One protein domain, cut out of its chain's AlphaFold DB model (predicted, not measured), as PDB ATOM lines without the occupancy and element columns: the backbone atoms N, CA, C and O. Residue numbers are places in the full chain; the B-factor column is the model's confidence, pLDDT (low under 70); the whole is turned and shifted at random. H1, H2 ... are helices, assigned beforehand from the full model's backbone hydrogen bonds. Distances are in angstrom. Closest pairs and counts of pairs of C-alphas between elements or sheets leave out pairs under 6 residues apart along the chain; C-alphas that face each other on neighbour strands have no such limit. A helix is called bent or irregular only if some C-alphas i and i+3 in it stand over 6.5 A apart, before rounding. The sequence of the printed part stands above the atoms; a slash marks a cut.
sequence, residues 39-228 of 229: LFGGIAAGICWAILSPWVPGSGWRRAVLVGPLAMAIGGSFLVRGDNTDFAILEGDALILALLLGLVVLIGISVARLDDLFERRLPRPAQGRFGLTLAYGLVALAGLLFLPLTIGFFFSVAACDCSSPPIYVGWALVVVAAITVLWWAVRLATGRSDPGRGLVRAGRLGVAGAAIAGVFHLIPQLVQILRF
ATOM      1  N   LEU A  39      -8.761  -3.278-135.004       90.94
ATOM      2  CA  LEU A  39      -8.020  -2.515-133.997       90.94
ATOM      3  C   LEU A  39      -6.572  -2.249-134.431       90.94
ATOM      4  O   LEU A  39      -6.176  -1.086-134.478       90.94
ATOM      5  N   PHE A  40      -5.783  -3.272-134.775       90.81
ATOM      6  CA  PHE A  40      -4.382  -3.043-135.165       90.81
ATOM      7  C   PHE A  40      -4.259  -2.336-136.514       90.81
ATOM      8  O   PHE A  40      -3.504  -1.365-136.612       90.81
ATOM      9  N   GLY A  41      -5.047  -2.738-137.514       91.38
ATOM     10  CA  GLY A  41      -5.119  -2.018-138.788       91.38
ATOM     11  C   GLY A  41      -5.560  -0.561-138.606       91.38
ATOM     12  O   GLY A  41      -4.962   0.345-139.183       91.38
ATOM     13  N   GLY A  42      -6.538  -0.306-137.732       93.62
ATOM     14  CA  GLY A  42      -6.991   1.039-137.382       93.62
ATOM     15  C   GLY A  42      -5.922   1.888-136.688       93.62
ATOM     16  O   GLY A  42      -5.764   3.062-137.026       93.62
ATOM     17  N   ILE A  43      -5.148   1.311-135.762       94.44
ATOM     18  CA  ILE A  43      -4.028   2.003-135.103       94.44
ATOM     19  C   ILE A  43      -2.931   2.337-136.120       94.44
ATOM     20  O   ILE A  43      -2.489   3.486-136.173       94.44
ATOM     21  N   ALA A  44      -2.532   1.381-136.963       94.81
ATOM     22  CA  ALA A  44      -1.540   1.607-138.014       94.81
ATOM     23  C   ALA A  44      -2.002   2.698-138.998       94.81
ATOM     24  O   ALA A  44      -1.249   3.626-139.305       94.81
ATOM     25  N   ALA A  45      -3.269   2.655-139.423       96.12
ATOM     26  CA  ALA A  45      -3.872   3.693-140.255       96.12
ATOM     27  C   ALA A  45      -3.878   5.060-139.552       96.12
ATOM     28  O   ALA A  45      -3.577   6.069-140.186       96.12
ATOM     29  N   GLY A  46      -4.162   5.102-138.248       96.50
ATOM     30  CA  GLY A  46      -4.107   6.312-137.429       96.50
ATOM     31  C   GLY A  46      -2.701   6.908-137.320       96.50
ATOM     32  O   GLY A  46      -2.545   8.123-137.432       96.50
ATOM     33  N   ILE A  47      -1.668   6.072-137.170       96.81
ATOM     34  CA  ILE A  47      -0.256   6.496-137.151       96.81
ATOM     35  C   ILE A  47       0.134   7.097-138.505       96.81
ATOM     36  O   ILE A  47       0.632   8.224-138.564       96.81
ATOM     37  N   CYS A  48      -0.143   6.381-139.600       97.62
ATOM     38  CA  CYS A  48       0.088   6.886-140.953       97.62
ATOM     39  C   CYS A  48      -0.668   8.200-141.179       97.62
ATOM     40  O   CYS A  48      -0.106   9.170-141.682       97.62
ATOM     41  N   TRP A  49      -1.926   8.274-140.746       97.69
ATOM     42  CA  TRP A  49      -2.729   9.483-140.848       97.69
ATOM     43  C   TRP A  49      -2.139  10.653-140.061       97.69
ATOM     44  O   TRP A  49      -2.049  11.749-140.605       97.69
ATOM     45  N   ALA A  50      -1.669  10.453-138.828       96.19
ATOM     46  CA  ALA A  50      -1.058  11.519-138.030       96.19
ATOM     47  C   ALA A  50       0.132  12.184-138.751       96.19
ATOM     48  O   ALA A  50       0.327  13.393-138.640       96.19
ATOM     49  N   ILE A  51       0.879  11.404-139.538       97.38
ATOM     50  CA  ILE A  51       2.011  11.869-140.345       97.38
ATOM     51  C   ILE A  51       1.552  12.529-141.657       97.38
ATOM     52  O   ILE A  51       2.079  13.562-142.060       97.38
ATOM     53  N   LEU A  52       0.572  11.948-142.349       97.94
ATOM     54  CA  LEU A  52       0.130  12.420-143.668       97.94
ATOM     55  C   LEU A  52      -0.800  13.640-143.579       97.94
ATOM     56  O   LEU A  52      -0.759  14.533-144.430       97.94
ATOM     57  N   SER A  53      -1.642  13.679-142.547       96.88
ATOM     58  CA  SER A  53      -2.765  14.604-142.386       96.88
ATOM     59  C   SER A  53      -2.411  16.091-142.531       96.88
ATOM     60  O   SER A  53      -3.199  16.780-143.190       96.88
ATOM     61  N   PRO A  54      -1.261  16.619-142.050       96.06
ATOM     62  CA  PRO A  54      -0.954  18.048-142.174       96.06
ATOM     63  C   PRO A  54      -0.701  18.491-143.621       96.06
ATOM     64  O   PRO A  54      -0.722  19.684-143.929       96.06
ATOM     65  N   TRP A  55      -0.439  17.537-144.517       97.88
ATOM     66  CA  TRP A  55      -0.003  17.793-145.887       97.88
ATOM     67  C   TRP A  55      -1.105  17.548-146.918       97.88
ATOM     68  O   TRP A  55      -1.025  18.072-148.034       97.88
ATOM     69  N   VAL A  56      -2.149  16.800-146.550       97.06
ATOM     70  CA  VAL A  56      -3.305  16.535-147.413       97.06
ATOM     71  C   VAL A  56      -4.191  17.786-147.493       97.06
ATOM     72  O   VAL A  56      -4.666  18.268-146.464       97.06
ATOM     73  N   PRO A  57      -4.445  18.337-148.695       94.94
ATOM     74  CA  PRO A  57      -5.218  19.564-148.845       94.94
ATOM     75  C   PRO A  57      -6.726  19.359-148.636       94.94
ATOM     76  O   PRO A  57      -7.287  18.306-148.938       94.94
ATOM     77  N   GLY A  58      -7.399  20.442-148.246       93.00
ATOM     78  CA  GLY A  58      -8.856  20.506-148.123       93.00
ATOM     79  C   GLY A  58      -9.359  20.206-146.713       93.00
ATOM     80  O   GLY A  58      -8.585  20.076-145.773       93.00
ATOM     81  N   SER A  59     -10.679  20.129-146.573       93.19
ATOM     82  CA  SER A  59     -11.369  19.780-145.329       93.19
ATOM     83  C   SER A  59     -12.692  19.076-145.637       93.19
ATOM     84  O   SER A  59     -13.179  19.096-146.776       93.19
ATOM     85  N   GLY A  60     -13.279  18.433-144.633       93.44
ATOM     86  CA  GLY A  60     -14.565  17.756-144.734       93.44
ATOM     87  C   GLY A  60     -14.552  16.611-145.745       93.44
ATOM     88  O   GLY A  60     -13.591  15.854-145.879       93.44
ATOM     89  N   TRP A  61     -15.645  16.497-146.501       95.44
ATOM     90  CA  TRP A  61     -15.819  15.414-147.470       95.44
ATOM     91  C   TRP A  61     -14.782  15.441-148.597       95.44
ATOM     92  O   TRP A  61     -14.311  14.391-149.020       95.44
ATOM     93  N   ARG A  62     -14.358  16.633-149.042       95.88
ATOM     94  CA  ARG A  62     -13.339  16.760-150.095       95.88
ATOM     95  C   ARG A  62     -12.014  16.131-149.669       95.88
ATOM     96  O   ARG A  62     -11.402  15.428-150.463       95.88
ATOM     97  N   ARG A  63     -11.586  16.368-148.423       95.94
ATOM     98  CA  ARG A  63     -10.379  15.748-147.857       95.94
ATOM     99  C   ARG A  63     -10.562  14.237-147.753       95.94
ATOM    100  O   ARG A  63      -9.711  13.504-148.233       95.94
ATOM    101  N   ALA A  64     -11.697  13.776-147.231       96.00
ATOM    102  CA  ALA A  64     -11.974  12.347-147.089       96.00
ATOM    103  C   ALA A  64     -11.930  11.581-148.424       96.00
ATOM    104  O   ALA A  64     -11.268  10.550-148.515       96.00
ATOM    105  N   VAL A  65     -12.550  12.120-149.479       96.62
ATOM    106  CA  VAL A  65     -12.527  11.520-150.824       96.62
ATOM    107  C   VAL A  65     -11.110  11.456-151.398       96.62
ATOM    108  O   VAL A  65     -10.783  10.481-152.064       96.62
ATOM    109  N   LEU A  66     -10.249  12.441-151.121       97.06
ATOM    110  CA  LEU A  66      -8.839  12.396-151.531       97.06
ATOM    111  C   LEU A  66      -8.036  11.341-150.756       97.06
ATOM    112  O   LEU A  66      -7.126  10.727-151.308       97.06
ATOM    113  N   VAL A  67      -8.362  11.132-149.479       98.06
ATOM    114  CA  VAL A  67      -7.636  10.203-148.602       98.06
ATOM    115  C   VAL A  67      -7.960   8.747-148.915       98.06
ATOM    116  O   VAL A  67      -7.084   7.907-148.759       98.06
ATOM    117  N   GLY A  68      -9.159   8.435-149.410       97.94
ATOM    118  CA  GLY A  68      -9.522   7.069-149.804       97.94
ATOM    119  C   GLY A  68      -8.525   6.426-150.789       97.94
ATOM    120  O   GLY A  68      -7.888   5.433-150.439       97.94
ATOM    121  N   PRO A  69      -8.310   7.000-151.989       98.25
ATOM    122  CA  PRO A  69      -7.314   6.508-152.942       98.25
ATOM    123  C   PRO A  69      -5.876   6.554-152.410       98.25
ATOM    124  O   PRO A  69      -5.077   5.681-152.734       98.25
ATOM    125  N   LEU A  70      -5.537   7.542-151.573       98.19
ATOM    126  CA  LEU A  70      -4.222   7.620-150.928       98.19
ATOM    127  C   LEU A  70      -3.990   6.439-149.970       98.19
ATOM    128  O   LEU A  70      -2.916   5.844-149.978       98.19
ATOM    129  N   ALA A  71      -4.997   6.085-149.170       98.19
ATOM    130  CA  ALA A  71      -4.955   4.939-148.271       98.19
ATOM    131  C   ALA A  71      -4.839   3.631-149.058       98.19
ATOM    132  O   ALA A  71      -4.029   2.784-148.699       98.19
ATOM    133  N   MET A  72      -5.574   3.495-150.164       98.25
ATOM    134  CA  MET A  72      -5.440   2.350-151.069       98.25
ATOM    135  C   MET A  72      -4.030   2.246-151.657       98.25
ATOM    136  O   MET A  72      -3.464   1.162-151.678       98.25
ATOM    137  N   ALA A  73      -3.443   3.360-152.097       98.19
ATOM    138  CA  ALA A  73      -2.088   3.363-152.636       98.19
ATOM    139  C   ALA A  73      -1.058   2.899-151.593       98.19
ATOM    140  O   ALA A  73      -0.229   2.048-151.888       98.19
ATOM    141  N   ILE A  74      -1.119   3.435-150.372       97.69
ATOM    142  CA  ILE A  74      -0.117   3.184-149.323       97.69
ATOM    143  C   ILE A  74      -0.336   1.839-148.616       97.69
ATOM    144  O   ILE A  74       0.628   1.161-148.276       97.69
ATOM    145  N   GLY A  75      -1.593   1.482-148.355       96.12
ATOM    146  CA  GLY A  75      -1.982   0.347-147.519       96.12
ATOM    147  C   GLY A  75      -2.702  -0.776-148.261       96.12
ATOM    148  O   GLY A  75      -3.067  -1.759-147.630       96.12
ATOM    149  N   GLY A  76      -2.921  -0.676-149.575       96.00
ATOM    150  CA  GLY A  76      -3.612  -1.717-150.346       96.00
ATOM    151  C   GLY A  76      -2.928  -3.081-150.252       96.00
ATOM    152  O   GLY A  76      -3.604  -4.096-150.082       96.00
ATOM    153  N   SER A  77      -1.591  -3.098-150.243       94.19
ATOM    154  CA  SER A  77      -0.801  -4.324-150.080       94.19
ATOM    155  C   SER A  77      -0.871  -4.937-148.677       94.19
ATOM    156  O   SER A  77      -0.368  -6.034-148.472       94.19
ATOM    157  N   PHE A  78      -1.517  -4.274-147.712       91.38
ATOM    158  CA  PHE A  78      -1.810  -4.871-146.408       91.38
ATOM    159  C   PHE A  78      -2.845  -5.995-146.522       91.38
ATOM    160  O   PHE A  78      -2.744  -6.998-145.825       91.38
ATOM    161  N   LEU A  79      -3.838  -5.835-147.404       91.81
ATOM    162  CA  LEU A  79      -4.897  -6.830-147.609       91.81
ATOM    163  C   LEU A  79      -4.724  -7.629-148.900       91.81
ATOM    164  O   LEU A  79      -5.201  -8.757-148.986       91.81
ATOM    165  N   VAL A  80      -4.071  -7.048-149.906       94.75
ATOM    166  CA  VAL A  80      -3.978  -7.629-151.246       94.75
ATOM    167  C   VAL A  80      -2.524  -7.924-151.582       94.75
ATOM    168  O   VAL A  80      -1.762  -7.030-151.950       94.75
ATOM    169  N   ARG A  81      -2.146  -9.195-151.442       93.75
ATOM    170  CA  ARG A  81      -0.782  -9.689-151.655       93.75
ATOM    171  C   ARG A  81      -0.796 -10.850-152.639       93.75
ATOM    172  O   ARG A  81      -1.594 -11.767-152.490       93.75
ATOM    173  N   GLY A  82       0.084 -10.808-153.630       93.12
ATOM    174  CA  GLY A  82       0.207 -11.824-154.671       93.12
ATOM    175  C   GLY A  82       0.833 -13.130-154.199       93.12
ATOM    176  O   GLY A  82       0.690 -14.141-154.880       93.12
ATOM    177  N   ASP A  83       1.498 -13.128-153.044       91.19
ATOM    178  CA  ASP A  83       2.035 -14.320-152.386       91.19
ATOM    179  C   ASP A  83       1.070 -14.952-151.368       91.19
ATOM    180  O   ASP A  83       1.407 -15.978-150.786       91.19
ATOM    181  N   ASN A  84      -0.124 -14.381-151.165       91.12
ATOM    182  CA  ASN A  84      -1.152 -14.985-150.321       91.12
ATOM    183  C   ASN A  84      -1.870 -16.101-151.097       91.12
ATOM    184  O   ASN A  84      -2.484 -15.838-152.136       91.12
ATOM    185  N   THR A  85      -1.809 -17.338-150.592       89.94
ATOM    186  CA  THR A  85      -2.342 -18.496-151.318       89.94
ATOM    187  C   THR A  85      -3.868 -18.541-151.309       89.94
ATOM    188  O   THR A  85      -4.460 -19.116-152.223       89.94
ATOM    189  N   ASP A  86      -4.515 -17.812-150.389       88.81
ATOM    190  CA  ASP A  86      -5.969 -17.619-150.377       88.81
ATOM    191  C   ASP A  86      -6.490 -17.103-151.730       88.81
ATOM    192  O   ASP A  86      -7.582 -17.467-152.157       88.81
ATOM    193  N   PHE A  87      -5.717 -16.282-152.451       90.50
ATOM    194  CA  PHE A  87      -6.137 -15.783-153.763       90.50
ATOM    195  C   PHE A  87      -6.043 -16.824-154.881       90.50
ATOM    196  O   PHE A  87      -6.758 -16.688-155.872       90.50
ATOM    197  N   ALA A  88      -5.208 -17.855-154.735       88.25
ATOM    198  CA  ALA A  88      -5.198 -18.989-155.655       88.25
ATOM    199  C   ALA A  88      -6.441 -19.870-155.443       88.25
ATOM    200  O   ALA A  88      -7.032 -20.334-156.410       88.25
ATOM    201  N   ILE A  89      -6.874 -20.036-154.188       86.62
ATOM    202  CA  ILE A  89      -8.115 -20.746-153.825       86.62
ATOM    203  C   ILE A  89      -9.348 -20.008-154.363       86.62
ATOM    204  O   ILE A  89     -10.318 -20.630-154.782       86.62
ATOM    205  N   LEU A  90      -9.312 -18.675-154.341       86.31
ATOM    206  CA  LEU A  90     -10.392 -17.811-154.818       86.31
ATOM    207  C   LEU A  90     -10.309 -17.492-156.319       86.31
ATOM    208  O   LEU A  90     -11.066 -16.639-156.781       86.31
ATOM    209  N   GLU A  91      -9.390 -18.128-157.056       86.62
ATOM    210  CA  GLU A  91      -9.194 -17.958-158.507       86.62
ATOM    211  C   GLU A  91      -9.050 -16.488-158.931       86.62
ATOM    212  O   GLU A  91      -9.602 -16.037-159.927       86.62
ATOM    213  N   GLY A  92      -8.354 -15.681-158.125       82.38
ATOM    214  CA  GLY A  92      -8.102 -14.279-158.457       82.38
ATOM    215  C   GLY A  92      -9.355 -13.414-158.671       82.38
ATOM    216  O   GLY A  92      -9.261 -12.404-159.370       82.38
ATOM    217  N   ASP A  93     -10.502 -13.767-158.072       88.56
ATOM    218  CA  ASP A  93     -11.785 -13.081-158.271       88.56
ATOM    219  C   ASP A  93     -11.670 -11.545-158.131       88.56
ATOM    220  O   ASP A  93     -11.384 -10.979-157.064       88.56
ATOM    221  N   ALA A  94     -11.936 -10.849-159.240       90.88
ATOM    222  CA  ALA A  94     -11.807  -9.401-159.342       90.88
ATOM    223  C   ALA A  94     -12.772  -8.633-158.418       90.88
ATOM    224  O   ALA A  94     -12.450  -7.528-157.971       90.88
ATOM    225  N   LEU A  95     -13.944  -9.192-158.109       90.94
ATOM    226  CA  LEU A  95     -14.904  -8.580-157.197       90.94
ATOM    227  C   LEU A  95     -14.430  -8.691-155.746       90.94
ATOM    228  O   LEU A  95     -14.557  -7.721-154.996       90.94
ATOM    229  N   ILE A  96     -13.818  -9.813-155.355       90.50
ATOM    230  CA  ILE A  96     -13.183  -9.945-154.033       90.50
ATOM    231  C   ILE A  96     -12.044  -8.928-153.890       90.50
ATOM    232  O   ILE A  96     -11.980  -8.214-152.884       90.50
ATOM    233  N   LEU A  97     -11.196  -8.789-154.913       93.69
ATOM    234  CA  LEU A  97     -10.147  -7.765-154.938       93.69
ATOM    235  C   LEU A  97     -10.719  -6.350-154.798       93.69
ATOM    236  O   LEU A  97     -10.236  -5.561-153.981       93.69
ATOM    237  N   ALA A  98     -11.777  -6.034-155.547       95.25
ATOM    238  CA  ALA A  98     -12.444  -4.739-155.476       95.25
ATOM    239  C   ALA A  98     -13.036  -4.465-154.082       95.25
ATOM    240  O   ALA A  98     -12.933  -3.343-153.587       95.25
ATOM    241  N   LEU A  99     -13.606  -5.478-153.421       94.06
ATOM    242  CA  LEU A  99     -14.133  -5.366-152.059       94.06
ATOM    243  C   LEU A  99     -13.026  -5.102-151.032       94.06
ATOM    244  O   LEU A  99     -13.183  -4.221-150.186       94.06
ATOM    245  N   LEU A 100     -11.900  -5.819-151.112       94.00
ATOM    246  CA  LEU A 100     -10.767  -5.632-150.198       94.00
ATOM    247  C   LEU A 100     -10.113  -4.259-150.379       94.00
ATOM    248  O   LEU A 100      -9.904  -3.542-149.400       94.00
ATOM    249  N   LEU A 101      -9.850  -3.840-151.620       97.12
ATOM    250  CA  LEU A 101      -9.335  -2.495-151.899       97.12
ATOM    251  C   LEU A 101     -10.346  -1.417-151.492       97.12
ATOM    252  O   LEU A 101      -9.972  -0.407-150.895       97.12
ATOM    253  N   GLY A 102     -11.635  -1.654-151.748       97.38
ATOM    254  CA  GLY A 102     -12.731  -0.795-151.314       97.38
ATOM    255  C   GLY A 102     -12.774  -0.623-149.796       97.38
ATOM    256  O   GLY A 102     -12.965   0.492-149.315       97.38
ATOM    257  N   LEU A 103     -12.509  -1.682-149.027       95.19
ATOM    258  CA  LEU A 103     -12.394  -1.603-147.571       95.19
ATOM    259  C   LEU A 103     -11.249  -0.671-147.146       95.19
ATOM    260  O   LEU A 103     -11.460   0.186-146.288       95.19
ATOM    261  N   VAL A 104     -10.072  -0.766-147.773       97.06
ATOM    262  CA  VAL A 104      -8.942   0.145-147.490       97.06
ATOM    263  C   VAL A 104      -9.307   1.598-147.812       97.06
ATOM    264  O   VAL A 104      -9.032   2.503-147.018       97.06
ATOM    265  N   VAL A 105      -9.991   1.834-148.939       98.12
ATOM    266  CA  VAL A 105     -10.512   3.161-149.312       98.12
ATOM    267  C   VAL A 105     -11.472   3.691-148.242       98.12
ATOM    268  O   VAL A 105     -11.346   4.841-147.812       98.12
ATOM    269  N   LEU A 106     -12.408   2.861-147.776       97.25
ATOM    270  CA  LEU A 106     -13.377   3.227-146.742       97.25
ATOM    271  C   LEU A 106     -12.712   3.515-145.394       97.25
ATOM    272  O   LEU A 106     -13.131   4.452-144.713       97.25
ATOM    273  N   ILE A 107     -11.660   2.778-145.023       96.19
ATOM    274  CA  ILE A 107     -10.850   3.071-143.833       96.19
ATOM    275  C   ILE A 107     -10.223   4.463-143.962       96.19
ATOM    276  O   ILE A 107     -10.383   5.285-143.059       96.19
ATOM    277  N   GLY A 108      -9.593   4.775-145.100       97.31
ATOM    278  CA  GLY A 108      -9.003   6.094-145.351       97.31
ATOM    279  C   GLY A 108     -10.018   7.238-145.246       97.31
ATOM    280  O   GLY A 108      -9.782   8.228-144.547       97.31
ATOM    281  N   ILE A 109     -11.182   7.080-145.883       97.88
ATOM    282  CA  ILE A 109     -12.299   8.034-145.789       97.88
ATOM    283  C   ILE A 109     -12.742   8.194-144.330       97.88
ATOM    284  O   ILE A 109     -12.903   9.318-143.855       97.88
ATOM    285  N   SER A 110     -12.923   7.085-143.611       96.50
ATOM    286  CA  SER A 110     -13.417   7.081-142.231       96.50
ATOM    287  C   SER A 110     -12.455   7.791-141.287       96.50
ATOM    288  O   SER A 110     -12.884   8.662-140.535       96.50
ATOM    289  N   VAL A 111     -11.155   7.495-141.373       96.25
ATOM    290  CA  VAL A 111     -10.120   8.142-140.553       96.25
ATOM    291  C   VAL A 111     -10.097   9.653-140.796       96.25
ATOM    292  O   VAL A 111     -10.170  10.419-139.839       96.25
ATOM    293  N   ALA A 112     -10.107  10.100-142.056       96.69
ATOM    294  CA  ALA A 112     -10.140  11.528-142.377       96.69
ATOM    295  C   ALA A 112     -11.423  12.224-141.881       96.69
ATOM    296  O   ALA A 112     -11.391  13.370-141.432       96.69
ATOM    297  N   ARG A 113     -12.575  11.540-141.934       95.94
ATOM    298  CA  ARG A 113     -13.846  12.080-141.423       95.94
ATOM    299  C   ARG A 113     -13.881  12.160-139.905       95.94
ATOM    300  O   ARG A 113     -14.428  13.132-139.385       95.94
ATOM    301  N   LEU A 114     -13.342  11.151-139.225       94.69
ATOM    302  CA  LEU A 114     -13.236  11.114-137.771       94.69
ATOM    303  C   LEU A 114     -12.274  12.189-137.269       94.69
ATOM    304  O   LEU A 114     -12.624  12.886-136.325       94.69
ATOM    305  N   ASP A 115     -11.140  12.392-137.938       94.06
ATOM    306  CA  ASP A 115     -10.197  13.476-137.643       94.06
ATOM    307  C   ASP A 115     -10.884  14.848-137.688       94.06
ATOM    308  O   ASP A 115     -10.938  15.552-136.682       94.06
ATOM    309  N   ASP A 116     -11.537  15.175-138.808       92.81
ATOM    310  CA  ASP A 116     -12.273  16.436-138.954       92.81
ATOM    311  C   ASP A 116     -13.419  16.576-137.930       92.81
ATOM    312  O   ASP A 116     -13.776  17.683-137.515       92.81
ATOM    313  N   LEU A 117     -14.061  15.463-137.551       91.94
ATOM    314  CA  LEU A 117     -15.130  15.447-136.552       91.94
ATOM    315  C   LEU A 117     -14.576  15.734-135.153       91.94
ATOM    316  O   LEU A 117     -15.162  16.528-134.413       91.94
ATOM    317  N   PHE A 118     -13.466  15.092-134.798       89.75
ATOM    318  CA  PHE A 118     -12.805  15.250-133.513       89.75
ATOM    319  C   PHE A 118     -12.173  16.627-133.375       89.75
ATOM    320  O   PHE A 118     -12.347  17.248-132.332       89.75
ATOM    321  N   GLU A 119     -11.551  17.163-134.423       87.25
ATOM    322  CA  GLU A 119     -10.992  18.515-134.399       87.25
ATOM    323  C   GLU A 119     -12.067  19.582-134.130       87.25
ATOM    324  O   GLU A 119     -11.821  20.559-133.424       87.25
ATOM    325  N   ARG A 120     -13.292  19.379-134.632       85.88
ATOM    326  CA  ARG A 120     -14.420  20.296-134.396       85.88
ATOM    327  C   ARG A 120     -15.063  20.145-133.020       85.88
ATOM    328  O   ARG A 120     -15.645  21.109-132.527       85.88
ATOM    329  N   ARG A 121     -15.052  18.940-132.441       87.38
ATOM    330  CA  ARG A 121     -15.804  18.621-131.212       87.38
ATOM    331  C   ARG A 121     -14.946  18.581-129.954       87.38
ATOM    332  O   ARG A 121     -15.482  18.801-128.870       87.38
ATOM    333  N   LEU A 122     -13.659  18.271-130.066       81.94
ATOM    334  CA  LEU A 122     -12.792  18.102-128.909       81.94
ATOM    335  C   LEU A 122     -12.127  19.431-128.516       81.94
ATOM    336  O   LEU A 122     -11.553  20.116-129.366       81.94
ATOM    337  N   PRO A 123     -12.168  19.810-127.224       78.44
ATOM    338  CA  PRO A 123     -11.435  20.967-126.731       78.44
ATOM    339  C   PRO A 123      -9.928  20.786-126.925       78.44
ATOM    340  O   PRO A 123      -9.397  19.684-126.793       78.44
ATOM    341  N   ARG A 124      -9.204  21.884-127.165       75.94
ATOM    342  CA  ARG A 124      -7.738  21.832-127.221       75.94
ATOM    343  C   ARG A 124      -7.174  21.481-125.830       75.94
ATOM    344  O   ARG A 124      -7.619  22.083-124.850       75.94
ATOM    345  N   PRO A 125      -6.156  20.599-125.723       65.25
ATOM    346  CA  PRO A 125      -5.595  20.148-124.437       65.25
ATOM    347  C   PRO A 125      -5.093  21.271-123.512       65.25
ATOM    348  O   PRO A 125      -4.999  21.091-122.304       65.25
ATOM    349  N   ALA A 126      -4.803  22.455-124.059       63.28
ATOM    350  CA  ALA A 126      -4.199  23.582-123.347       63.28
ATOM    351  C   ALA A 126      -5.107  24.284-122.307       63.28
ATOM    352  O   ALA A 126      -4.667  25.236-121.672       63.28
ATOM    353  N   GLN A 127      -6.356  23.848-122.103       65.75
ATOM    354  CA  GLN A 127      -7.318  24.519-121.207       65.75
ATOM    355  C   GLN A 127      -7.324  23.991-119.754       65.75
ATOM    356  O   GLN A 127      -8.365  23.998-119.102       65.75
ATOM    357  N   GLY A 128      -6.195  23.490-119.238       65.81
ATOM    358  CA  GLY A 128      -6.055  23.124-117.814       65.81
ATOM    359  C   GLY A 128      -6.880  21.914-117.344       65.81
ATOM    360  O   GLY A 128      -7.001  21.676-116.144       65.81
ATOM    361  N   ARG A 129      -7.449  21.123-118.262       82.94
ATOM    362  CA  ARG A 129      -8.254  19.935-117.931       82.94
ATOM    363  C   ARG A 129      -7.378  18.684-117.906       82.94
ATOM    364  O   ARG A 129      -7.244  18.012-118.927       82.94
ATOM    365  N   PHE A 130      -6.826  18.351-116.738       85.06
ATOM    366  CA  PHE A 130      -5.928  17.199-116.547       85.06
ATOM    367  C   PHE A 130      -6.460  15.895-117.166       85.06
ATOM    368  O   PHE A 130      -5.731  15.223-117.888       85.06
ATOM    369  N   GLY A 131      -7.744  15.574-116.963       86.25
ATOM    370  CA  GLY A 131      -8.350  14.356-117.515       86.25
ATOM    371  C   GLY A 131      -8.339  14.294-119.047       86.25
ATOM    372  O   GLY A 131      -8.130  13.227-119.617       86.25
ATOM    373  N   LEU A 132      -8.491  15.437-119.725       85.94
ATOM    374  CA  LEU A 132      -8.412  15.497-121.185       85.94
ATOM    375  C   LEU A 132      -6.965  15.301-121.651       85.94
ATOM    376  O   LEU A 132      -6.719  14.505-122.551       85.94
ATOM    377  N   THR A 133      -6.003  15.961-121.002       86.88
ATOM    378  CA  THR A 133      -4.569  15.769-121.278       86.88
ATOM    379  C   THR A 133      -4.148  14.313-121.090       86.88
ATOM    380  O   THR A 133      -3.436  13.778-121.935       86.88
ATOM    381  N   LEU A 134      -4.630  13.655-120.031       90.00
ATOM    382  CA  LEU A 134      -4.380  12.236-119.785       90.00
ATOM    383  C   LEU A 134      -4.949  11.365-120.910       90.00
ATOM    384  O   LEU A 134      -4.240  10.504-121.418       90.00
ATOM    385  N   ALA A 135      -6.187  11.613-121.348       88.50
ATOM    386  CA  ALA A 135      -6.798  10.863-122.447       88.50
ATOM    387  C   ALA A 135      -6.001  10.999-123.758       88.50
ATOM    388  O   ALA A 135      -5.680   9.991-124.386       88.50
ATOM    389  N   TYR A 136      -5.608  12.222-124.139       87.56
ATOM    390  CA  TYR A 136      -4.737  12.442-125.303       87.56
ATOM    391  C   TYR A 136      -3.372  11.763-125.139       87.56
ATOM    392  O   TYR A 136      -2.870  11.166-126.088       87.56
ATOM    393  N   GLY A 137      -2.789  11.823-123.938       90.06
ATOM    394  CA  GLY A 137      -1.525  11.168-123.616       90.06
ATOM    395  C   GLY A 137      -1.596   9.647-123.747       90.06
ATOM    396  O   GLY A 137      -0.696   9.053-124.327       90.06
ATOM    397  N   LEU A 138      -2.681   9.019-123.284       92.44
ATOM    398  CA  LEU A 138      -2.896   7.573-123.407       92.44
ATOM    399  C   LEU A 138      -3.074   7.139-124.866       92.44
ATOM    400  O   LEU A 138      -2.499   6.133-125.272       92.44
ATOM    401  N   VAL A 139      -3.815   7.906-125.672       90.75
ATOM    402  CA  VAL A 139      -3.961   7.631-127.113       90.75
ATOM    403  C   VAL A 139      -2.620   7.786-127.835       90.75
ATOM    404  O   VAL A 139      -2.249   6.929-128.637       90.75
ATOM    405  N   ALA A 140      -1.858   8.839-127.524       91.00
ATOM    406  CA  ALA A 140      -0.523   9.038-128.081       91.00
ATOM    407  C   ALA A 140       0.447   7.925-127.656       91.00
ATOM    408  O   ALA A 140       1.218   7.442-128.482       91.00
ATOM    409  N   LEU A 141       0.379   7.480-126.397       93.44
ATOM    410  CA  LEU A 141       1.174   6.367-125.885       93.44
ATOM    411  C   LEU A 141       0.820   5.060-126.597       93.44
ATOM    412  O   LEU A 141       1.725   4.340-127.004       93.44
ATOM    413  N   ALA A 142      -0.467   4.771-126.802       91.88
ATOM    414  CA  ALA A 142      -0.891   3.612-127.581       91.88
ATOM    415  C   ALA A 142      -0.317   3.672-129.006       91.88
ATOM    416  O   ALA A 142       0.316   2.719-129.449       91.88
ATOM    417  N   GLY A 143      -0.435   4.813-129.693       93.44
ATOM    418  CA  GLY A 143       0.187   5.005-131.007       93.44
ATOM    419  C   GLY A 143       1.707   4.794-130.986       93.44
ATOM    420  O   GLY A 143       2.247   4.118-131.858       93.44
ATOM    421  N   LEU A 144       2.396   5.305-129.963       94.94
ATOM    422  CA  LEU A 144       3.841   5.142-129.793       94.94
ATOM    423  C   LEU A 144       4.243   3.675-129.581       94.94
ATOM    424  O   LEU A 144       5.223   3.224-130.167       94.94
ATOM    425  N   LEU A 145       3.484   2.921-128.785       95.56
ATOM    426  CA  LEU A 145       3.735   1.497-128.537       95.56
ATOM    427  C   LEU A 145       3.528   0.641-129.796       95.56
ATOM    428  O   LEU A 145       4.229  -0.350-129.980       95.56
ATOM    429  N   PHE A 146       2.611   1.039-130.683       94.62
ATOM    430  CA  PHE A 146       2.351   0.365-131.962       94.62
ATOM    431  C   PHE A 146       3.235   0.848-133.119       94.62
ATOM    432  O   PHE A 146       3.228   0.254-134.204       94.62
ATOM    433  N   LEU A 147       4.029   1.898-132.905       95.50
ATOM    434  CA  LEU A 147       4.914   2.449-133.923       95.50
ATOM    435  C   LEU A 147       5.946   1.426-134.435       95.50
ATOM    436  O   LEU A 147       6.074   1.319-135.653       95.50
ATOM    437  N   PRO A 148       6.634   0.623-133.592       96.56
ATOM    438  CA  PRO A 148       7.588  -0.375-134.080       96.56
ATOM    439  C   PRO A 148       6.940  -1.445-134.957       96.56
ATOM    440  O   PRO A 148       7.540  -1.847-135.946       96.56
ATOM    441  N   LEU A 149       5.712  -1.870-134.638       93.56
ATOM    442  CA  LEU A 149       4.967  -2.828-135.459       93.56
ATOM    443  C   LEU A 149       4.605  -2.216-136.818       93.56
ATOM    444  O   LEU A 149       4.806  -2.841-137.856       93.56
ATOM    445  N   THR A 150       4.145  -0.962-136.810       94.94
ATOM    446  CA  THR A 150       3.819  -0.215-138.033       94.94
ATOM    447  C   THR A 150       5.058  -0.018-138.908       94.94
ATOM    448  O   THR A 150       4.994  -0.239-140.109       94.94
ATOM    449  N   ILE A 151       6.205   0.341-138.322       96.38
ATOM    450  CA  ILE A 151       7.487   0.432-139.038       96.38
ATOM    451  C   ILE A 151       7.889  -0.950-139.561       96.38
ATOM    452  O   ILE A 151       8.220  -1.089-140.735       96.38
ATOM    453  N   GLY A 152       7.820  -1.976-138.712       95.81
ATOM    454  CA  GLY A 152       8.135  -3.354-139.064       95.81
ATOM    455  C   GLY A 152       7.396  -3.800-140.320       95.81
ATOM    456  O   GLY A 152       8.032  -4.333-141.219       95.81
ATOM    457  N   PHE A 153       6.103  -3.498-140.439       94.31
ATOM    458  CA  PHE A 153       5.312  -3.826-141.626       94.31
ATOM    459  C   PHE A 153       5.938  -3.317-142.941       94.31
ATOM    460  O   PHE A 153       5.933  -4.021-143.946       94.31
ATOM    461  N   PHE A 154       6.527  -2.118-142.956       96.94
ATOM    462  CA  PHE A 154       7.135  -1.569-144.175       96.94
ATOM    463  C   PHE A 154       8.554  -2.080-144.449       96.94
ATOM    464  O   PHE A 154       9.021  -1.975-145.582       96.94
ATOM    465  N   PHE A 155       9.255  -2.598-143.438       97.75
ATOM    466  CA  PHE A 155      10.698  -2.863-143.513       97.75
ATOM    467  C   PHE A 155      11.102  -4.311-143.204       97.75
ATOM    468  O   PHE A 155      12.263  -4.665-143.397       97.75
ATOM    469  N   SER A 156      10.187  -5.152-142.722       97.06
ATOM    470  CA  SER A 156      10.482  -6.499-142.235       97.06
ATOM    471  C   SER A 156       9.510  -7.527-142.800       97.06
ATOM    472  O   SER A 156       8.308  -7.454-142.561       97.06
ATOM    473  N   VAL A 157      10.080  -8.540-143.457       94.75
ATOM    474  CA  VAL A 157       9.399  -9.762-143.923       94.75
ATOM    475  C   VAL A 157       8.627 -10.435-142.786       94.75
ATOM    476  O   VAL A 157       7.488 -10.845-142.971       94.75
ATOM    477  N   ALA A 158       9.210 -10.489-141.583       94.12
ATOM    478  CA  ALA A 158       8.587 -11.139-140.432       94.12
ATOM    479  C   ALA A 158       7.389 -10.354-139.877       94.12
ATOM    480  O   ALA A 158       6.445 -10.949-139.376       94.12
ATOM    481  N   ALA A 159       7.424  -9.019-139.941       92.50
ATOM    482  CA  ALA A 159       6.348  -8.191-139.398       92.50
ATOM    483  C   ALA A 159       5.192  -8.000-140.390       92.50
ATOM    484  O   ALA A 159       4.051  -7.865-139.960       92.50
ATOM    485  N   CYS A 160       5.475  -7.976-141.698       90.94
ATOM    486  CA  CYS A 160       4.437  -7.965-142.733       90.94
ATOM    487  C   CYS A 160       3.906  -9.357-143.082       90.94
ATOM    488  O   CYS A 160       2.939  -9.439-143.839       90.94
ATOM    489  N   ASP A 161       4.561 -10.414-142.587       90.69
ATOM    490  CA  ASP A 161       4.313 -11.809-142.956       90.69
ATOM    491  C   ASP A 161       4.277 -12.003-144.483       90.69
ATOM    492  O   ASP A 161       3.365 -12.611-145.036       90.69
ATOM    493  N   CYS A 162       5.206 -11.353-145.192       91.00
ATOM    494  CA  CYS A 162       5.174 -11.198-146.646       91.00
ATOM    495  C   CYS A 162       6.561 -11.372-147.267       91.00
ATOM    496  O   CYS A 162       7.570 -10.986-146.680       91.00
ATOM    497  N   SER A 163       6.626 -11.891-148.492       92.25
ATOM    498  CA  SER A 163       7.887 -12.128-149.211       92.25
ATOM    499  C   SER A 163       8.635 -10.846-149.594       92.25
ATOM    500  O   SER A 163       9.864 -10.842-149.679       92.25
ATOM    501  N   SER A 164       7.908  -9.751-149.833       93.50
ATOM    502  CA  SER A 164       8.462  -8.480-150.311       93.50
ATOM    503  C   SER A 164       7.831  -7.286-149.583       93.50
ATOM    504  O   SER A 164       6.776  -6.801-149.990       93.50
ATOM    505  N   PRO A 165       8.453  -6.771-148.504       95.50
ATOM    506  CA  PRO A 165       7.907  -5.627-147.783       95.50
ATOM    507  C   PRO A 165       7.914  -4.355-148.657       95.50
ATOM    508  O   PRO A 165       8.834  -4.164-149.464       95.50
ATOM    509  N   PRO A 166       6.934  -3.443-148.493       96.56
ATOM    510  CA  PRO A 166       6.831  -2.195-149.257       96.56
ATOM    511  C   PRO A 166       7.857  -1.133-148.810       96.56
ATOM    512  O   PRO A 166       7.507  -0.021-148.406       96.56
ATOM    513  N   ILE A 167       9.150  -1.447-148.916       97.56
ATOM    514  CA  ILE A 167      10.251  -0.651-148.348       97.56
ATOM    515  C   ILE A 167      10.301   0.791-148.863       97.56
ATOM    516  O   ILE A 167      10.588   1.721-148.108       97.56
ATOM    517  N   TYR A 168       9.976   1.010-150.138       97.50
ATOM    518  CA  TYR A 168       9.954   2.350-150.732       97.50
ATOM    519  C   TYR A 168       8.808   3.208-150.187       97.50
ATOM    520  O   TYR A 168       8.980   4.414-150.004       97.50
ATOM    521  N   VAL A 169       7.666   2.589-149.867       97.88
ATOM    522  CA  VAL A 169       6.561   3.259-149.165       97.88
ATOM    523  C   VAL A 169       7.013   3.634-147.759       97.88
ATOM    524  O   VAL A 169       6.837   4.781-147.351       97.88
ATOM    525  N   GLY A 170       7.679   2.710-147.059       97.44
ATOM    526  CA  GLY A 170       8.261   2.949-145.738       97.44
ATOM    527  C   GLY A 170       9.190   4.160-145.710       97.44
ATOM    528  O   GLY A 170       9.001   5.067-144.899       97.44
ATOM    529  N   TRP A 171      10.159   4.232-146.626       98.25
ATOM    530  CA  TRP A 171      11.081   5.371-146.707       98.25
ATOM    531  C   TRP A 171      10.374   6.690-147.023       98.25
ATOM    532  O   TRP A 171      10.676   7.710-146.399       98.25
ATOM    533  N   ALA A 172       9.405   6.683-147.941       97.88
ATOM    534  CA  ALA A 172       8.614   7.873-148.229       97.88
ATOM    535  C   ALA A 172       7.836   8.349-146.989       97.88
ATOM    536  O   ALA A 172       7.833   9.543-146.686       97.88
ATOM    537  N   LEU A 173       7.247   7.427-146.218       97.88
ATOM    538  CA  LEU A 173       6.571   7.745-144.959       97.88
ATOM    539  C   LEU A 173       7.536   8.277-143.894       97.88
ATOM    540  O   LEU A 173       7.182   9.228-143.204       97.88
ATOM    541  N   VAL A 174       8.759   7.744-143.789       98.00
ATOM    542  CA  VAL A 174       9.800   8.270-142.883       98.00
ATOM    543  C   VAL A 174      10.153   9.718-143.230       98.00
ATOM    544  O   VAL A 174      10.252  10.559-142.335       98.00
ATOM    545  N   VAL A 175      10.280  10.047-144.518       97.94
ATOM    546  CA  VAL A 175      10.523  11.429-144.964       97.94
ATOM    547  C   VAL A 175       9.355  12.339-144.575       97.94
ATOM    548  O   VAL A 175       9.576  13.407-143.998       97.94
ATOM    549  N   VAL A 176       8.108  11.924-144.822       98.25
ATOM    550  CA  VAL A 176       6.927  12.710-144.417       98.25
ATOM    551  C   VAL A 176       6.848  12.844-142.893       98.25
ATOM    552  O   VAL A 176       6.522  13.921-142.389       98.25
ATOM    553  N   ALA A 177       7.200  11.799-142.142       97.88
ATOM    554  CA  ALA A 177       7.243  11.814-140.683       97.88
ATOM    555  C   ALA A 177       8.264  12.830-140.173       97.88
ATOM    556  O   ALA A 177       7.927  13.655-139.327       97.88
ATOM    557  N   ALA A 178       9.473  12.850-140.740       98.19
ATOM    558  CA  ALA A 178      10.499  13.827-140.391       98.19
ATOM    559  C   ALA A 178      10.030  15.269-140.653       98.19
ATOM    560  O   ALA A 178      10.203  16.142-139.803       98.19
ATOM    561  N   ILE A 179       9.365  15.518-141.789       98.19
ATOM    562  CA  ILE A 179       8.801  16.838-142.122       98.19
ATOM    563  C   ILE A 179       7.671  17.220-141.147       98.19
ATOM    564  O   ILE A 179       7.561  18.378-140.741       98.19
ATOM    565  N   THR A 180       6.868  16.246-140.716       97.38
ATOM    566  CA  THR A 180       5.790  16.415-139.725       97.38
ATOM    567  C   THR A 180       6.318  16.753-138.342       97.38
ATOM    568  O   THR A 180       5.870  17.726-137.738       97.38
ATOM    569  N   VAL A 181       7.324  16.018-137.871       96.81
ATOM    570  CA  VAL A 181       7.993  16.283-136.595       96.81
ATOM    571  C   VAL A 181       8.678  17.648-136.619       96.81
ATOM    572  O   VAL A 181       8.534  18.417-135.669       96.81
ATOM    573  N   LEU A 182       9.352  18.000-137.721       97.06
ATOM    574  CA  LEU A 182       9.952  19.323-137.897       97.06
ATOM    575  C   LEU A 182       8.894  20.430-137.822       97.06
ATOM    576  O   LEU A 182       9.101  21.442-137.154       97.06
ATOM    577  N   TRP A 183       7.744  20.236-138.469       96.81
ATOM    578  CA  TRP A 183       6.631  21.171-138.371       96.81
ATOM    579  C   TRP A 183       6.123  21.313-136.933       96.81
ATOM    580  O   TRP A 183       5.977  22.436-136.449       96.81
ATOM    581  N   TRP A 184       5.904  20.208-136.220       94.69
ATOM    582  CA  TRP A 184       5.486  20.250-134.820       94.69
ATOM    583  C   TRP A 184       6.504  20.972-133.935       94.69
ATOM    584  O   TRP A 184       6.107  21.810-133.128       94.69
ATOM    585  N   ALA A 185       7.801  20.730-134.131       95.25
ATOM    586  CA  ALA A 185       8.867  21.424-133.417       95.25
ATOM    587  C   ALA A 185       8.849  22.939-133.683       95.25
ATOM    588  O   ALA A 185       8.888  23.731-132.743       95.25
ATOM    589  N   VAL A 186       8.705  23.361-134.947       95.00
ATOM    590  CA  VAL A 186       8.583  24.784-135.314       95.00
ATOM    591  C   VAL A 186       7.338  25.408-134.692       95.00
ATOM    592  O   VAL A 186       7.410  26.513-134.153       95.00
ATOM    593  N   ARG A 187       6.198  24.714-134.733       94.25
ATOM    594  CA  ARG A 187       4.949  25.169-134.116       94.25
ATOM    595  C   ARG A 187       5.099  25.346-132.603       94.25
ATOM    596  O   ARG A 187       4.640  26.357-132.081       94.25
ATOM    597  N   LEU A 188       5.751  24.410-131.914       92.62
ATOM    598  CA  LEU A 188       6.010  24.502-130.474       92.62
ATOM    599  C   LEU A 188       6.967  25.652-130.134       92.62
ATOM    600  O   LEU A 188       6.708  26.390-129.191       92.62
ATOM    601  N   ALA A 189       8.031  25.836-130.918       94.50
ATOM    602  CA  ALA A 189       9.033  26.872-130.669       94.50
ATOM    603  C   ALA A 189       8.546  28.292-131.002       94.50
ATOM    604  O   ALA A 189       8.949  29.251-130.352       94.50
ATOM    605  N   THR A 190       7.703  28.446-132.029       94.50
ATOM    606  CA  THR A 190       7.307  29.768-132.557       94.50
ATOM    607  C   THR A 190       5.859  30.153-132.269       94.50
ATOM    608  O   THR A 190       5.477  31.292-132.525       94.50
ATOM    609  N   GLY A 191       5.025  29.217-131.805       91.69
ATOM    610  CA  GLY A 191       3.589  29.432-131.612       91.69
ATOM    611  C   GLY A 191       2.783  29.591-132.908       91.69
ATOM    612  O   GLY A 191       1.588  29.879-132.849       91.69
ATOM    613  N   ARG A 192       3.399  29.414-134.087       90.88
ATOM    614  CA  ARG A 192       2.710  29.547-135.380       90.88
ATOM    615  C   ARG A 192       1.671  28.447-135.571       90.88
ATOM    616  O   ARG A 192       1.945  27.273-135.339       90.88
ATOM    617  N   SER A 193       0.499  28.834-136.065       86.81
ATOM    618  CA  SER A 193      -0.583  27.913-136.429       86.81
ATOM    619  C   SER A 193      -0.352  27.217-137.766       86.81
ATOM    620  O   SER A 193      -0.774  26.075-137.922       86.81
ATOM    621  N   ASP A 194       0.345  27.877-138.697       91.19
ATOM    622  CA  ASP A 194       0.449  27.441-140.089       91.19
ATOM    623  C   ASP A 194       1.891  27.132-140.522       91.19
ATOM    624  O   ASP A 194       2.818  27.898-140.213       91.19
ATOM    625  N   PRO A 195       2.108  26.031-141.266       92.69
ATOM    626  CA  PRO A 195       3.416  25.677-141.793       92.69
ATOM    627  C   PRO A 195       3.872  26.656-142.879       92.69
ATOM    628  O   PRO A 195       3.100  27.120-143.719       92.69
ATOM    629  N   GLY A 196       5.177  26.938-142.908       94.31
ATOM    630  CA  GLY A 196       5.779  27.740-143.973       94.31
ATOM    631  C   GLY A 196       5.609  27.090-145.354       94.31
ATOM    632  O   GLY A 196       5.593  25.866-145.481       94.31
ATOM    633  N   ARG A 197       5.549  27.904-146.419       95.94
ATOM    634  CA  ARG A 197       5.321  27.433-147.806       95.94
ATOM    635  C   ARG A 197       6.289  26.326-148.248       95.94
ATOM    636  O   ARG A 197       5.884  25.432-148.986       95.94
ATOM    637  N   GLY A 198       7.547  26.384-147.801       96.81
ATOM    638  CA  GLY A 198       8.556  25.358-148.081       96.81
ATOM    639  C   GLY A 198       8.200  23.999-147.476       96.81
ATOM    640  O   GLY A 198       8.176  23.007-148.199       96.81
ATOM    641  N   LEU A 199       7.827  23.970-146.190       96.31
ATOM    642  CA  LEU A 199       7.394  22.750-145.497       96.31
ATOM    643  C   LEU A 199       6.132  22.162-146.129       96.31
ATOM    644  O   LEU A 199       6.071  20.960-146.345       96.31
ATOM    645  N   VAL A 200       5.162  23.003-146.506       97.19
ATOM    646  CA  VAL A 200       3.943  22.545-147.198       97.19
ATOM    647  C   VAL A 200       4.272  21.855-148.520       97.19
ATOM    648  O   VAL A 200       3.719  20.798-148.813       97.19
ATOM    649  N   ARG A 201       5.165  22.438-149.330       97.81
ATOM    650  CA  ARG A 201       5.597  21.825-150.596       97.81
ATOM    651  C   ARG A 201       6.329  20.510-150.347       97.81
ATOM    652  O   ARG A 201       5.986  19.522-150.983       97.81
ATOM    653  N   ALA A 202       7.277  20.493-149.412       97.88
ATOM    654  CA  ALA A 202       8.037  19.296-149.064       97.88
ATOM    655  C   ALA A 202       7.123  18.165-148.569       97.88
ATOM    656  O   ALA A 202       7.194  17.052-149.081       97.88
ATOM    657  N   GLY A 203       6.208  18.464-147.644       97.75
ATOM    658  CA  GLY A 203       5.249  17.496-147.122       97.75
ATOM    659  C   GLY A 203       4.332  16.942-148.211       97.75
ATOM    660  O   GLY A 203       4.182  15.731-148.326       97.75
ATOM    661  N   ARG A 204       3.784  17.800-149.084       97.94
ATOM    662  CA  ARG A 204       2.945  17.361-150.216       97.94
ATOM    663  C   ARG A 204       3.699  16.485-151.211       97.94
ATOM    664  O   ARG A 204       3.138  15.496-151.674       97.94
ATOM    665  N   LEU A 205       4.944  16.835-151.531       98.12
ATOM    666  CA  LEU A 205       5.797  16.014-152.392       98.12
ATOM    667  C   LEU A 205       6.098  14.661-151.744       98.12
ATOM    668  O   LEU A 205       6.041  13.647-152.429       98.12
ATOM    669  N   GLY A 206       6.338  14.626-150.432       98.00
ATOM    670  CA  GLY A 206       6.514  13.378-149.692       98.00
ATOM    671  C   GLY A 206       5.260  12.496-149.710       98.00
ATOM    672  O   GLY A 206       5.363  11.308-149.996       98.00
ATOM    673  N   VAL A 207       4.067  13.071-149.497       98.38
ATOM    674  CA  VAL A 207       2.790  12.334-149.601       98.38
ATOM    675  C   VAL A 207       2.581  11.785-151.013       98.38
ATOM    676  O   VAL A 207       2.217  10.621-151.169       98.38
ATOM    677  N   ALA A 208       2.839  12.594-152.046       98.25
ATOM    678  CA  ALA A 208       2.762  12.141-153.432       98.25
ATOM    679  C   ALA A 208       3.768  11.012-153.711       98.25
ATOM    680  O   ALA A 208       3.405  10.016-154.328       98.25
ATOM    681  N   GLY A 209       4.998  11.128-153.206       98.25
ATOM    682  CA  GLY A 209       6.020  10.087-153.301       98.25
ATOM    683  C   GLY A 209       5.592   8.776-152.639       98.25
ATOM    684  O   GLY A 209       5.745   7.720-153.243       98.25
ATOM    685  N   ALA A 210       4.985   8.838-151.448       98.25
ATOM    686  CA  ALA A 210       4.452   7.663-150.758       98.25
ATOM    687  C   ALA A 210       3.313   6.999-151.545       98.25
ATOM    688  O   ALA A 210       3.300   5.779-151.692       98.25
ATOM    689  N   ALA A 211       2.396   7.795-152.103       98.38
ATOM    690  CA  ALA A 211       1.319   7.289-152.950       98.38
ATOM    691  C   ALA A 211       1.861   6.609-154.215       98.38
ATOM    692  O   ALA A 211       1.449   5.503-154.548       98.38
ATOM    693  N   ILE A 212       2.815   7.247-154.899       98.50
ATOM    694  CA  ILE A 212       3.441   6.711-156.110       98.50
ATOM    695  C   ILE A 212       4.161   5.396-155.793       98.50
ATOM    696  O   ILE A 212       3.893   4.392-156.448       98.50
ATOM    697  N   ALA A 213       5.016   5.375-154.767       98.31
ATOM    698  CA  ALA A 213       5.707   4.163-154.330       98.31
ATOM    699  C   ALA A 213       4.722   3.037-153.983       98.31
ATOM    700  O   ALA A 213       4.950   1.883-154.337       98.31
ATOM    701  N   GLY A 214       3.607   3.387-153.340       97.94
ATOM    702  CA  GLY A 214       2.545   2.457-152.987       97.94
ATOM    703  C   GLY A 214       1.858   1.847-154.204       97.94
ATOM    704  O   GLY A 214       1.753   0.629-154.305       97.94
ATOM    705  N   VAL A 215       1.492   2.668-155.192       98.31
ATOM    706  CA  VAL A 215       0.933   2.196-156.469       98.31
ATOM    707  C   VAL A 215       1.918   1.286-157.207       98.31
ATOM    708  O   VAL A 215       1.529   0.214-157.667       98.31
ATOM    709  N   PHE A 216       3.197   1.673-157.286       98.19
ATOM    710  CA  PHE A 216       4.236   0.851-157.918       98.19
ATOM    711  C   PHE A 216       4.434  -0.497-157.223       98.19
ATOM    712  O   PHE A 216       4.766  -1.474-157.888       98.19
ATOM    713  N   HIS A 217       4.220  -0.560-155.910       97.25
ATOM    714  CA  HIS A 217       4.269  -1.809-155.163       97.25
ATOM    715  C   HIS A 217       2.983  -2.639-155.320       97.25
ATOM    716  O   HIS A 217       3.065  -3.852-155.475       97.25
ATOM    717  N   LEU A 218       1.805  -2.007-155.323       97.19
ATOM    718  CA  LEU A 218       0.500  -2.675-155.376       97.19
ATOM    719  C   LEU A 218       0.178  -3.269-156.755       97.19
ATOM    720  O   LEU A 218      -0.389  -4.356-156.830       97.19
ATOM    721  N   ILE A 219       0.531  -2.590-157.853       97.56
ATOM    722  CA  ILE A 219       0.204  -3.057-159.213       97.56
ATOM    723  C   ILE A 219       0.765  -4.464-159.496       97.56
ATOM    724  O   ILE A 219      -0.012  -5.313-159.933       97.56
ATOM    725  N   PRO A 220       2.054  -4.767-159.239       97.12
ATOM    726  CA  PRO A 220       2.584  -6.118-159.419       97.12
ATOM    727  C   PRO A 220       1.830  -7.185-158.618       97.12
ATOM    728  O   PRO A 220       1.599  -8.269-159.146       97.12
ATOM    729  N   GLN A 221       1.398  -6.864-157.391       96.31
ATOM    730  CA  GLN A 221       0.615  -7.779-156.547       96.31
ATOM    731  C   GLN A 221      -0.733  -8.098-157.203       96.31
ATOM    732  O   GLN A 221      -1.103  -9.261-157.327       96.31
ATOM    733  N   LEU A 222      -1.437  -7.077-157.704       96.12
ATOM    734  CA  LEU A 222      -2.705  -7.256-158.417       96.12
ATOM    735  C   LEU A 222      -2.535  -8.073-159.700       96.12
ATOM    736  O   LEU A 222      -3.323  -8.976-159.957       96.12
ATOM    737  N   VAL A 223      -1.496  -7.785-160.488       96.50
ATOM    738  CA  VAL A 223      -1.193  -8.539-161.714       96.50
ATOM    739  C   VAL A 223      -0.885 -10.000-161.397       96.50
ATOM    740  O   VAL A 223      -1.294 -10.874-162.152       96.50
ATOM    741  N   GLN A 224      -0.172 -10.279-160.305       94.88
ATOM    742  CA  GLN A 224       0.108 -11.646-159.878       94.88
ATOM    743  C   GLN A 224      -1.172 -12.390-159.491       94.88
ATOM    744  O   GLN A 224      -1.345 -13.523-159.925       94.88
ATOM    745  N   ILE A 225      -2.080 -11.753-158.745       93.62
ATOM    746  CA  ILE A 225      -3.348 -12.373-158.337       93.62
ATOM    747  C   ILE A 225      -4.254 -12.637-159.543       93.62
ATOM    748  O   ILE A 225      -4.785 -13.730-159.689       93.62
ATOM    749  N   LEU A 226      -4.392 -11.662-160.444       93.25
ATOM    750  CA  LEU A 226      -5.263 -11.772-161.619       93.25
ATOM    751  C   LEU A 226      -4.775 -12.793-162.658       93.25
ATOM    752  O   LEU A 226      -5.495 -13.072-163.605       93.25
ATOM    753  N   ARG A 227      -3.567 -13.353-162.515       92.81
ATOM    754  CA  ARG A 227      -3.118 -14.495-163.334       92.81
ATOM    755  C   ARG A 227      -3.759 -15.820-162.919       92.81
ATOM    756  O   ARG A 227      -3.593 -16.793-163.646       92.81
ATOM    757  N   PHE A 228      -4.412 -15.864-161.757       82.88
ATOM    758  CA  PHE A 228      -5.172 -17.023-161.288       82.88
ATOM    759  C   PHE A 228      -6.648 -16.996-161.718       82.88
ATOM    760  O   PHE A 228      -7.319 -18.000-161.504       82.88
TER     761      PHE A 228
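AT A GLANCE: This is residues 39 to 228 of the 229 residues of an uncharacterized protein of Chloroflexi bacterium (UniProt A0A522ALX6). A long helical hairpin, H7 and H8, stands on one side of an elongated helical body and the long helix H4 on another; short H1 runs through the middle, touching H4, H7 and the arm H5a of bent H5, while kinked H2 packs between H4 and H8. Small H3 packs on the last residues of H8, and residues 126 to 131 stick out. The printed part has 190 residues with eight named helices, H1 to H8 in chain order, and no named strand: class all helix, the packing mostly crossed. It is compact, with a radius of gyration of the C-alphas of 17.7 A, and spans 58 by 35 by 33 A.

HOW THE PARTS SIT: Begin at H8, residues 197 to 228, the longest helix. H7, residues 167 to 190, touches its residues 199 to 214 and forms a hairpin with it, at a shallow tilt of 22 degrees, opposite ways; the closest C-alphas, of Ala 172 and Ala 210, are 4.9 A apart. H2, residues 60 to 79, touches H8 with residues 70 to 77 alone, closest at the C-alphas of Ile 74 and Gly 214, 4.6 A. Look next at H4, residues 94 to 121, which touches H2 at a steep tilt of 45 degrees, opposite ways, with the C-alphas of Gly 68 and Val 105 closest at 4.1 A. H1, residues 39 to 52, touches H7, closest at the C-alphas of Ile 51 and Ala 177, 5.2 A, and H4, closest at those of Gly 46 and Val 111, 7.0 A. H5, residues 130 to 155, was assigned as one helix by its hydrogen bonds but is bent, C-alphas 145 and 148 being 7.0 A apart; its arms H5a, residues 130 to 145, and H5b, residues 148 to 155, stand at 37 degrees, only just steep. H5a touches H1 with residue 143 alone, about perpendicular at 81 degrees, the closest C-alphas being those of Ile 47 and Gly 143, 6.3 A. H5b touches H7, closest at the C-alphas of Phe 154 and Gly 170, 4.9 A, and touches H6, residues 157 to 160, only at the corner, closest at those of Phe 153 and Cys 160, 4.4 A. H3, residues 86 to 89, touches H8, closest at the C-alphas of Ala 88 and Phe 228, 6.0 A. Every O i to N i+4 pair is within hydrogen-bond range in H1, H4, H5a and H7, against 11 of 16 in H2, 3 of 4 in H5b and 25 of 28 in H8; H3 and H6 are too short for such a pair.

IN THESE COORDINATES: Find C-alpha 197 at (5.321, 27.433, -147.806); H8 runs 47.6 A to C-alpha 228 at (-5.172, -17.023, -161.288). H4 is 39.9 A long, H7 34.4 A and H2 26.6 A; H2 has a kink of 51 degrees near residue 73 and is irregular, C-alphas 74 and 77 being 7.6 A apart. H1 begins at C-alpha 39, (-8.020, -2.515, -133.997).

THE WHOLE: The C-alphas farthest apart, of Gly 128 and Phe 228, are 59.2 A apart. The printed part has no cut and no long link. Look for low confidence at residues 125 to 128, under 70; the mean pLDDT of the printed part is 93.6.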